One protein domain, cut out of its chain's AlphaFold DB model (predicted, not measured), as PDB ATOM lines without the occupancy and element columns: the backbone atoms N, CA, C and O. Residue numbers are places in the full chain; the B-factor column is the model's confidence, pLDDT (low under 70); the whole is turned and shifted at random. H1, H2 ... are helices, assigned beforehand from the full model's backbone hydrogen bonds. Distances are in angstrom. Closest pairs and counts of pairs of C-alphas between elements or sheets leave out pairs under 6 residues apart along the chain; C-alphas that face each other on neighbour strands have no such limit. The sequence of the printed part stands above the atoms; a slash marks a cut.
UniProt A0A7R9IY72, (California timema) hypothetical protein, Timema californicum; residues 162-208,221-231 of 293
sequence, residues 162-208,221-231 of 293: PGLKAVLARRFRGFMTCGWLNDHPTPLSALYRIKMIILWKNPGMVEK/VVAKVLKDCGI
ATOM      1  N   PRO A 162     288.882 225.408 173.377       70.50
ATOM      2  CA  PRO A 162     288.414 226.208 174.511       70.50
ATOM      3  C   PRO A 162     286.914 226.545 174.436       70.50
ATOM      4  O   PRO A 162     286.240 226.543 175.468       70.50
ATOM      5  N   GLY A 163     286.357 226.697 173.228       76.06
ATOM      6  CA  GLY A 163     284.916 226.884 173.019       76.06
ATOM      7  C   GLY A 163     284.057 225.692 173.463       76.06
ATOM      8  O   GLY A 163     283.014 225.879 174.088       76.06
ATOM      9  N   LEU A 164     284.517 224.453 173.250       68.50
ATOM     10  CA  LEU A 164     283.738 223.257 173.588       68.50
ATOM     11  C   LEU A 164     283.565 223.096 175.103       68.50
ATOM     12  O   LEU A 164     282.500 222.691 175.567       68.50
ATOM     13  N   LYS A 165     284.581 223.467 175.893       76.12
ATOM     14  CA  LYS A 165     284.487 223.453 177.362       76.12
ATOM     15  C   LYS A 165     283.441 224.443 177.870       76.12
ATOM     16  O   LYS A 165     282.672 224.097 178.763       76.12
ATOM     17  N   ALA A 166     283.391 225.648 177.300       77.81
ATOM     18  CA  ALA A 166     282.424 226.672 177.688       77.81
ATOM     19  C   ALA A 166     280.984 226.259 177.340       77.81
ATOM     20  O   ALA A 166     280.094 226.379 178.185       77.81
ATOM     21  N   VAL A 167     280.777 225.699 176.143       77.44
ATOM     22  CA  VAL A 167     279.477 225.178 175.691       77.44
ATOM     23  C   VAL A 167     279.019 224.018 176.576       77.44
ATOM     24  O   VAL A 167     277.891 224.029 177.069       77.44
ATOM     25  N   LEU A 168     279.904 223.057 176.862       76.12
ATOM     26  CA  LEU A 168     279.597 221.942 177.760       76.12
ATOM     27  C   LEU A 168     279.280 222.434 179.172       76.12
ATOM     28  O   LEU A 168     278.261 222.042 179.729       76.12
ATOM     29  N   ALA A 169     280.086 223.333 179.742       77.81
ATOM     30  CA  ALA A 169     279.842 223.881 181.073       77.81
ATOM     31  C   ALA A 169     278.513 224.653 181.149       77.81
ATOM     32  O   ALA A 169     277.783 224.519 182.130       77.81
ATOM     33  N   ARG A 170     278.160 225.427 180.113       83.44
ATOM     34  CA  ARG A 170     276.863 226.121 180.024       83.44
ATOM     35  C   ARG A 170     275.710 225.119 179.952       83.44
ATOM     36  O   ARG A 170     274.739 225.262 180.690       83.44
ATOM     37  N   ARG A 171     275.849 224.059 179.152       79.00
ATOM     38  CA  ARG A 171     274.849 222.990 179.043       79.00
ATOM     39  C   ARG A 171     274.693 222.211 180.355       79.00
ATOM     40  O   ARG A 171     273.568 221.961 180.773       79.00
ATOM     41  N   PHE A 172     275.794 221.882 181.033       77.69
ATOM     42  CA  PHE A 172     275.793 221.187 182.327       77.69
ATOM     43  C   PHE A 172     275.235 222.038 183.470       77.69
ATOM     44  O   PHE A 172     274.628 221.492 184.387       77.69
ATOM     45  N   ARG A 173     275.354 223.369 183.410       79.06
ATOM     46  CA  ARG A 173     274.635 224.243 184.349       79.06
ATOM     47  C   ARG A 173     273.121 224.116 184.182       79.06
ATOM     48  O   ARG A 173     272.433 223.928 185.179       79.06
ATOM     49  N   GLY A 174     272.630 224.067 182.941       77.12
ATOM     50  CA  GLY A 174     271.219 223.786 182.645       77.12
ATOM     51  C   GLY A 174     270.723 222.438 183.196       77.12
ATOM     52  O   GLY A 174     269.592 222.329 183.659       77.12
ATOM     53  N   PHE A 175     271.586 221.412 183.218       69.25
ATOM     54  CA  PHE A 175     271.277 220.101 183.816       69.25
ATOM     55  C   PHE A 175     271.001 220.161 185.326       69.25
ATOM     56  O   PHE A 175     270.260 219.318 185.842       69.25
ATOM     57  N   MET A 176     271.637 221.099 186.029       65.94
ATOM     58  CA  MET A 176     271.546 221.236 187.485       65.94
ATOM     59  C   MET A 176     270.358 222.123 187.876       65.94
ATOM     60  O   MET A 176     269.721 221.874 188.890       65.94
ATOM     61  N   THR A 177     269.998 223.101 187.040       69.94
ATOM     62  CA  THR A 177     268.927 224.067 187.331       69.94
ATOM     63  C   THR A 177     267.511 223.545 187.073       69.94
ATOM     64  O   THR A 177     266.571 224.032 187.692       69.94
ATOM     65  N   CYS A 178     267.321 222.536 186.215       59.06
ATOM     66  CA  CYS A 178     265.980 222.044 185.848       59.06
ATOM     67  C   CYS A 178     265.389 220.983 186.803       59.06
ATOM     68  O   CYS A 178     264.510 220.219 186.411       59.06
ATOM     69  N   GLY A 179     265.860 220.895 188.049       55.75
ATOM     70  CA  GLY A 179     265.403 219.881 188.999       55.75
ATOM     71  C   GLY A 179     265.466 220.365 190.436       55.75
ATOM     72  O   GLY A 179     266.391 220.008 191.162       55.75
ATOM     73  N   TRP A 180     264.459 221.149 190.823       55.47
ATOM     74  CA  TRP A 180     264.147 221.515 192.207       55.47
ATOM     75  C   TRP A 180     264.395 220.310 193.139       55.47
ATOM     76  O   TRP A 180     263.848 219.229 192.918       55.47
ATOM     77  N   LEU A 181     265.229 220.512 194.166       57.81
ATOM     78  CA  LEU A 181     265.537 219.604 195.287       57.81
ATOM     79  C   LEU A 181     266.743 218.645 195.173       57.81
ATOM     80  O   LEU A 181     267.064 218.012 196.172       57.81
ATOM     81  N   ASN A 182     267.450 218.526 194.042       70.56
ATOM     82  CA  ASN A 182     268.644 217.659 193.962       70.56
ATOM     83  C   ASN A 182     269.796 218.312 193.184       70.56
ATOM     84  O   ASN A 182     270.110 217.893 192.067       70.56
ATOM     85  N   ASP A 183     270.456 219.288 193.813       79.69
ATOM     86  CA  ASP A 183     271.627 219.996 193.264       79.69
ATOM     87  C   ASP A 183     272.862 219.095 193.086       79.69
ATOM     88  O   ASP A 183     273.812 219.452 192.395       79.69
ATOM     89  N   HIS A 184     272.850 217.902 193.684       87.62
ATOM     90  CA  HIS A 184     273.926 216.923 193.579       87.62
ATOM     91  C   HIS A 184     273.362 215.521 193.301       87.62
ATOM     92  O   HIS A 184     273.217 214.709 194.220       87.62
ATOM     93  N   PRO A 185     273.012 215.196 192.042       88.69
ATOM     94  CA  PRO A 185     272.608 213.840 191.702       88.69
ATOM     95  C   PRO A 185     273.759 212.864 191.975       88.69
ATOM     96  O   PRO A 185     274.928 213.161 191.722       88.69
ATOM     97  N   THR A 186     273.431 211.657 192.441       93.69
ATOM     98  CA  THR A 186     274.409 210.562 192.468       93.69
ATOM     99  C   THR A 186     274.950 210.317 191.049       93.69
ATOM    100  O   THR A 186     274.223 210.551 190.076       93.69
ATOM    101  N   PRO A 187     276.184 209.804 190.874       92.25
ATOM    102  CA  PRO A 187     276.759 209.566 189.544       92.25
ATOM    103  C   PRO A 187     275.850 208.745 188.614       92.25
ATOM    104  O   PRO A 187     275.763 209.012 187.416       92.25
ATOM    105  N   LEU A 188     275.111 207.784 189.177       91.56
ATOM    106  CA  LEU A 188     274.134 206.979 188.447       91.56
ATOM    107  C   LEU A 188     272.914 207.801 187.990       91.56
ATOM    108  O   LEU A 188     272.459 207.652 186.857       91.56
ATOM    109  N   SER A 189     272.409 208.697 188.844       87.19
ATOM    110  CA  SER A 189     271.308 209.608 188.509       87.19
ATOM    111  C   SER A 189     271.717 210.615 187.427       87.19
ATOM    112  O   SER A 189     270.964 210.840 186.478       87.19
ATOM    113  N   ALA A 190     272.943 211.145 187.497       90.38
ATOM    114  CA  ALA A 190     273.500 212.017 186.464       90.38
ATOM    115  C   ALA A 190     273.574 211.307 185.100       90.38
ATOM    116  O   ALA A 190     273.140 211.857 184.087       90.38
ATOM    117  N   LEU A 191     274.042 210.055 185.078       90.56
ATOM    118  CA  LEU A 191     274.117 209.249 183.858       90.56
ATOM    119  C   LEU A 191     272.732 209.017 183.233       90.56
ATOM    120  O   LEU A 191     272.576 209.106 182.014       90.56
ATOM    121  N   TYR A 192     271.716 208.758 184.059       91.38
ATOM    122  CA  TYR A 192     270.342 208.579 183.590       91.38
ATOM    123  C   TYR A 192     269.775 209.865 182.974       91.38
ATOM    124  O   TYR A 192     269.200 209.821 181.889       91.38
ATOM    125  N   ARG A 193     270.004 211.027 183.601       87.88
ATOM    126  CA  ARG A 193     269.594 212.332 183.048       87.88
ATOM    127  C   ARG A 193     270.258 212.611 181.699       87.88
ATOM    128  O   ARG A 193     269.589 213.040 180.763       87.88
ATOM    129  N   ILE A 194     271.557 212.321 181.579       89.00
ATOM    130  CA  ILE A 194     272.299 212.471 180.320       89.00
ATOM    131  C   ILE A 194     271.698 211.570 179.240       89.00
ATOM    132  O   ILE A 194     271.441 212.035 178.131       89.00
ATOM    133  N   LYS A 195     271.402 210.308 179.574       90.25
ATOM    134  CA  LYS A 195     270.751 209.371 178.654       90.25
ATOM    135  C   LYS A 195     269.407 209.911 178.163       90.25
ATOM    136  O   LYS A 195     269.179 209.917 176.960       90.25
ATOM    137  N   MET A 196     268.549 210.399 179.057       87.50
ATOM    138  CA  MET A 196     267.235 210.931 178.675       87.50
ATOM    139  C   MET A 196     267.343 212.145 177.748       87.50
ATOM    140  O   MET A 196     266.584 212.243 176.794       87.50
ATOM    141  N   ILE A 197     268.320 213.028 177.958       87.50
ATOM    142  CA  ILE A 197     268.537 214.189 177.081       87.50
ATOM    143  C   ILE A 197     269.061 213.782 175.704       87.50
ATOM    144  O   ILE A 197     268.623 214.336 174.699       87.50
ATOM    145  N   ILE A 198     269.965 212.803 175.642       87.31
ATOM    146  CA  ILE A 198     270.453 212.272 174.363       87.31
ATOM    147  C   ILE A 198     269.297 211.645 173.580       87.31
ATOM    148  O   ILE A 198     269.164 211.915 172.389       87.31
ATOM    149  N   LEU A 199     268.454 210.853 174.249       85.56
ATOM    150  CA  LEU A 199     267.298 210.205 173.629       85.56
ATOM    151  C   LEU A 199     266.232 211.217 173.195       85.56
ATOM    152  O   LEU A 199     265.698 211.090 172.102       85.56
ATOM    153  N   TRP A 200     265.963 212.248 173.999       84.81
ATOM    154  CA  TRP A 200     264.977 213.273 173.651       84.81
ATOM    155  C   TRP A 200     265.419 214.112 172.446       84.81
ATOM    156  O   TRP A 200     264.613 214.426 171.580       84.81
ATOM    157  N   LYS A 201     266.717 214.418 172.337       85.75
ATOM    158  CA  LYS A 201     267.260 215.138 171.177       85.75
ATOM    159  C   LYS A 201     267.404 214.289 169.912       85.75
ATOM    160  O   LYS A 201     267.666 214.845 168.854       85.75
ATOM    161  N   ASN A 202     267.283 212.967 170.014       83.12
ATOM    162  CA  ASN A 202     267.466 212.043 168.897       83.12
ATOM    163  C   ASN A 202     266.369 210.967 168.941       83.12
ATOM    164  O   ASN A 202     266.667 209.817 169.283       83.12
ATOM    165  N   PRO A 203     265.109 211.311 168.615       77.50
ATOM    166  CA  PRO A 203     263.987 210.373 168.708       77.50
ATOM    167  C   PRO A 203     264.230 209.088 167.892       77.50
ATOM    168  O   PRO A 203     264.029 207.984 168.400       77.50
ATOM    169  N   GLY A 204     264.840 209.208 166.708       81.75
ATOM    170  CA  GLY A 204     265.189 208.065 165.857       81.75
ATOM    171  C   GLY A 204     266.294 207.145 166.402       81.75
ATOM    172  O   GLY A 204     266.569 206.092 165.829       81.75
ATOM    173  N   MET A 205     266.948 207.486 167.521       76.19
ATOM    174  CA  MET A 205     267.922 206.593 168.166       76.19
ATOM    175  C   MET A 205     267.242 205.418 168.890       76.19
ATOM    176  O   MET A 205     267.881 204.390 169.114       76.19
ATOM    177  N   VAL A 206     265.957 205.554 169.238       68.75
ATOM    178  CA  VAL A 206     265.144 204.481 169.838       68.75
ATOM    179  C   VAL A 206     264.479 203.611 168.759       68.75
ATOM    180  O   VAL A 206     264.215 202.434 168.994       68.75
ATOM    181  N   GLU A 207     264.290 204.144 167.551       63.44
ATOM    182  CA  GLU A 207     263.535 203.501 166.463       63.44
ATOM    183  C   GLU A 207     264.343 202.505 165.621       63.44
ATOM    184  O   GLU A 207     263.771 201.671 164.925       63.44
ATOM    185  N   LYS A 208     265.676 202.468 165.726       58.25
ATOM    186  CA  LYS A 208     266.494 201.520 164.934       58.25
ATOM    187  C   LYS A 208     266.315 200.041 165.310       58.25
ATOM    188  O   LYS A 208     266.888 199.180 164.648       58.25
ATOM    189  N   VAL A 221     267.554 215.595 161.172       77.44
ATOM    190  CA  VAL A 221     268.277 216.878 161.328       77.44
ATOM    191  C   VAL A 221     269.790 216.700 161.134       77.44
ATOM    192  O   VAL A 221     270.448 217.531 160.521       77.44
ATOM    193  N   VAL A 222     270.339 215.565 161.578       78.56
ATOM    194  CA  VAL A 222     271.755 215.212 161.398       78.56
ATOM    195  C   VAL A 222     272.125 214.997 159.926       78.56
ATOM    196  O   VAL A 222     273.199 215.418 159.513       78.56
ATOM    197  N   ALA A 223     271.258 214.376 159.122       74.31
ATOM    198  CA  ALA A 223     271.501 214.190 157.691       74.31
ATOM    199  C   ALA A 223     271.475 215.531 156.944       74.31
ATOM    200  O   ALA A 223     272.302 215.751 156.061       74.31
ATOM    201  N   LYS A 224     270.589 216.450 157.353       80.75
ATOM    202  CA  LYS A 224     270.544 217.819 156.828       80.75
ATOM    203  C   LYS A 224     271.829 218.588 157.152       80.75
ATOM    204  O   LYS A 224     272.486 219.051 156.235       80.75
ATOM    205  N   VAL A 225     272.263 218.594 158.415       83.88
ATOM    206  CA  VAL A 225     273.518 219.256 158.825       83.88
ATOM    207  C   VAL A 225     274.736 218.659 158.113       83.88
ATOM    208  O   VAL A 225     275.602 219.391 157.656       83.88
ATOM    209  N   LEU A 226     274.812 217.332 157.966       81.56
ATOM    210  CA  LEU A 226     275.925 216.695 157.250       81.56
ATOM    211  C   LEU A 226     275.931 217.047 155.759       81.56
ATOM    212  O   LEU A 226     277.005 217.243 155.191       81.56
ATOM    213  N   LYS A 227     274.752 217.174 155.143       82.00
ATOM    214  CA  LYS A 227     274.602 217.651 153.765       82.00
ATOM    215  C   LYS A 227     275.027 219.114 153.627       82.00
ATOM    216  O   LYS A 227     275.767 219.425 152.699       82.00
ATOM    217  N   ASP A 228     274.620 219.967 154.562       83.62
ATOM    218  CA  ASP A 228     274.963 221.393 154.576       83.62
ATOM    219  C   ASP A 228     276.473 221.602 154.819       83.62
ATOM    220  O   ASP A 228     277.077 222.509 154.260       83.62
ATOM    221  N   CYS A 229     277.132 220.690 155.546       86.12
ATOM    222  CA  CYS A 229     278.592 220.655 155.695       86.12
ATOM    223  C   CYS A 229     279.344 220.014 154.505       86.12
ATOM    224  O   CYS A 229     280.551 219.788 154.607       86.12
ATOM    225  N   GLY A 230     278.670 219.648 153.409       82.75
ATOM    226  CA  GLY A 230     279.299 219.010 152.243       82.75
ATOM    227  C   GLY A 230     279.795 217.576 152.487       82.75
ATOM    228  O   GLY A 230     280.553 217.028 151.685       82.75
ATOM    229  N   ILE A 231     279.376 216.936 153.582       82.88
ATOM    230  CA  ILE A 231     279.783 215.575 153.938       82.88
ATOM    231  C   ILE A 231     278.817 214.590 153.274       82.88
ATOM    232  O   ILE A 231     277.744 214.277 153.791       82.88
TER     233      ILE A 231
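What this domain is: This is residues 162 to 208 and 221 to 231 of the 293 residues of the protein "(California timema) hypothetical protein" of Timema californicum (UniProt A0A7R9IY72). The longest helix, H1, and the helix H2 are set about perpendicular in an open arrangement, with Phe 175 in the last part of H1 near Arg 193 of H2, and residues 177 to 182, of which 177 is the last residue of H1 and the others belong to the loop that leads to H2, stick out. The short H3 follows at the far end of H2, and H4 is a separate piece beyond the cut, touching no other helix. The printed part has 58 residues with four named helices, H1, H2, H3 and H4 along the chain, and no named strand; the class is all helix. The whole is loose, with a radius of gyration of the C-alphas of 14.9 A, and flat, spanning 44 by 33 by 17 A.

Where its parts are: H1, residues 162 to 177, is 23.4 A long and begins with C-alpha 162 at (288.414, 226.208, 174.511). H2, residues 187 to 201, is 21.4 A long and begins with C-alpha 187 at (276.759, 209.566, 189.544). H3 is residues 204 to 207, 4.9 A. H4, residues 221 to 228, is 10.5 A long and ends with C-alpha 228 at (274.963, 221.393, 154.576).

How they stand to each other: H1 and H2 are close but not clearly touching; their closest C-alphas, those of Phe 175 and Arg 193, are 8.0 A apart. Their lines are about perpendicular, at 76 degrees. H2 and H3 are close but not clearly touching, with the C-alphas of Leu 199 and Met 205 closest at 6.6 A. H3 is apart from H1, and H4 is apart from H1, H2 and H3. Every O i to N i+4 pair is within hydrogen-bond range in H2 and H4, and 11 of 12 in H1; H3 is too short for such a pair.

The domain as a whole: The C-alphas farthest apart, those of Leu 181 and Gly 230, are 45.2 A apart. Residues 209 to 220 are not printed, and C-alphas 208 and 221 are 15.9 A apart across this cut. The link from H1 to H2 is short and that from H2 to H3 tight. Mean pLDDT of the printed part is 79.0; it is under 70 at residue 164, residues 175 to 181 and residues 206 to 208.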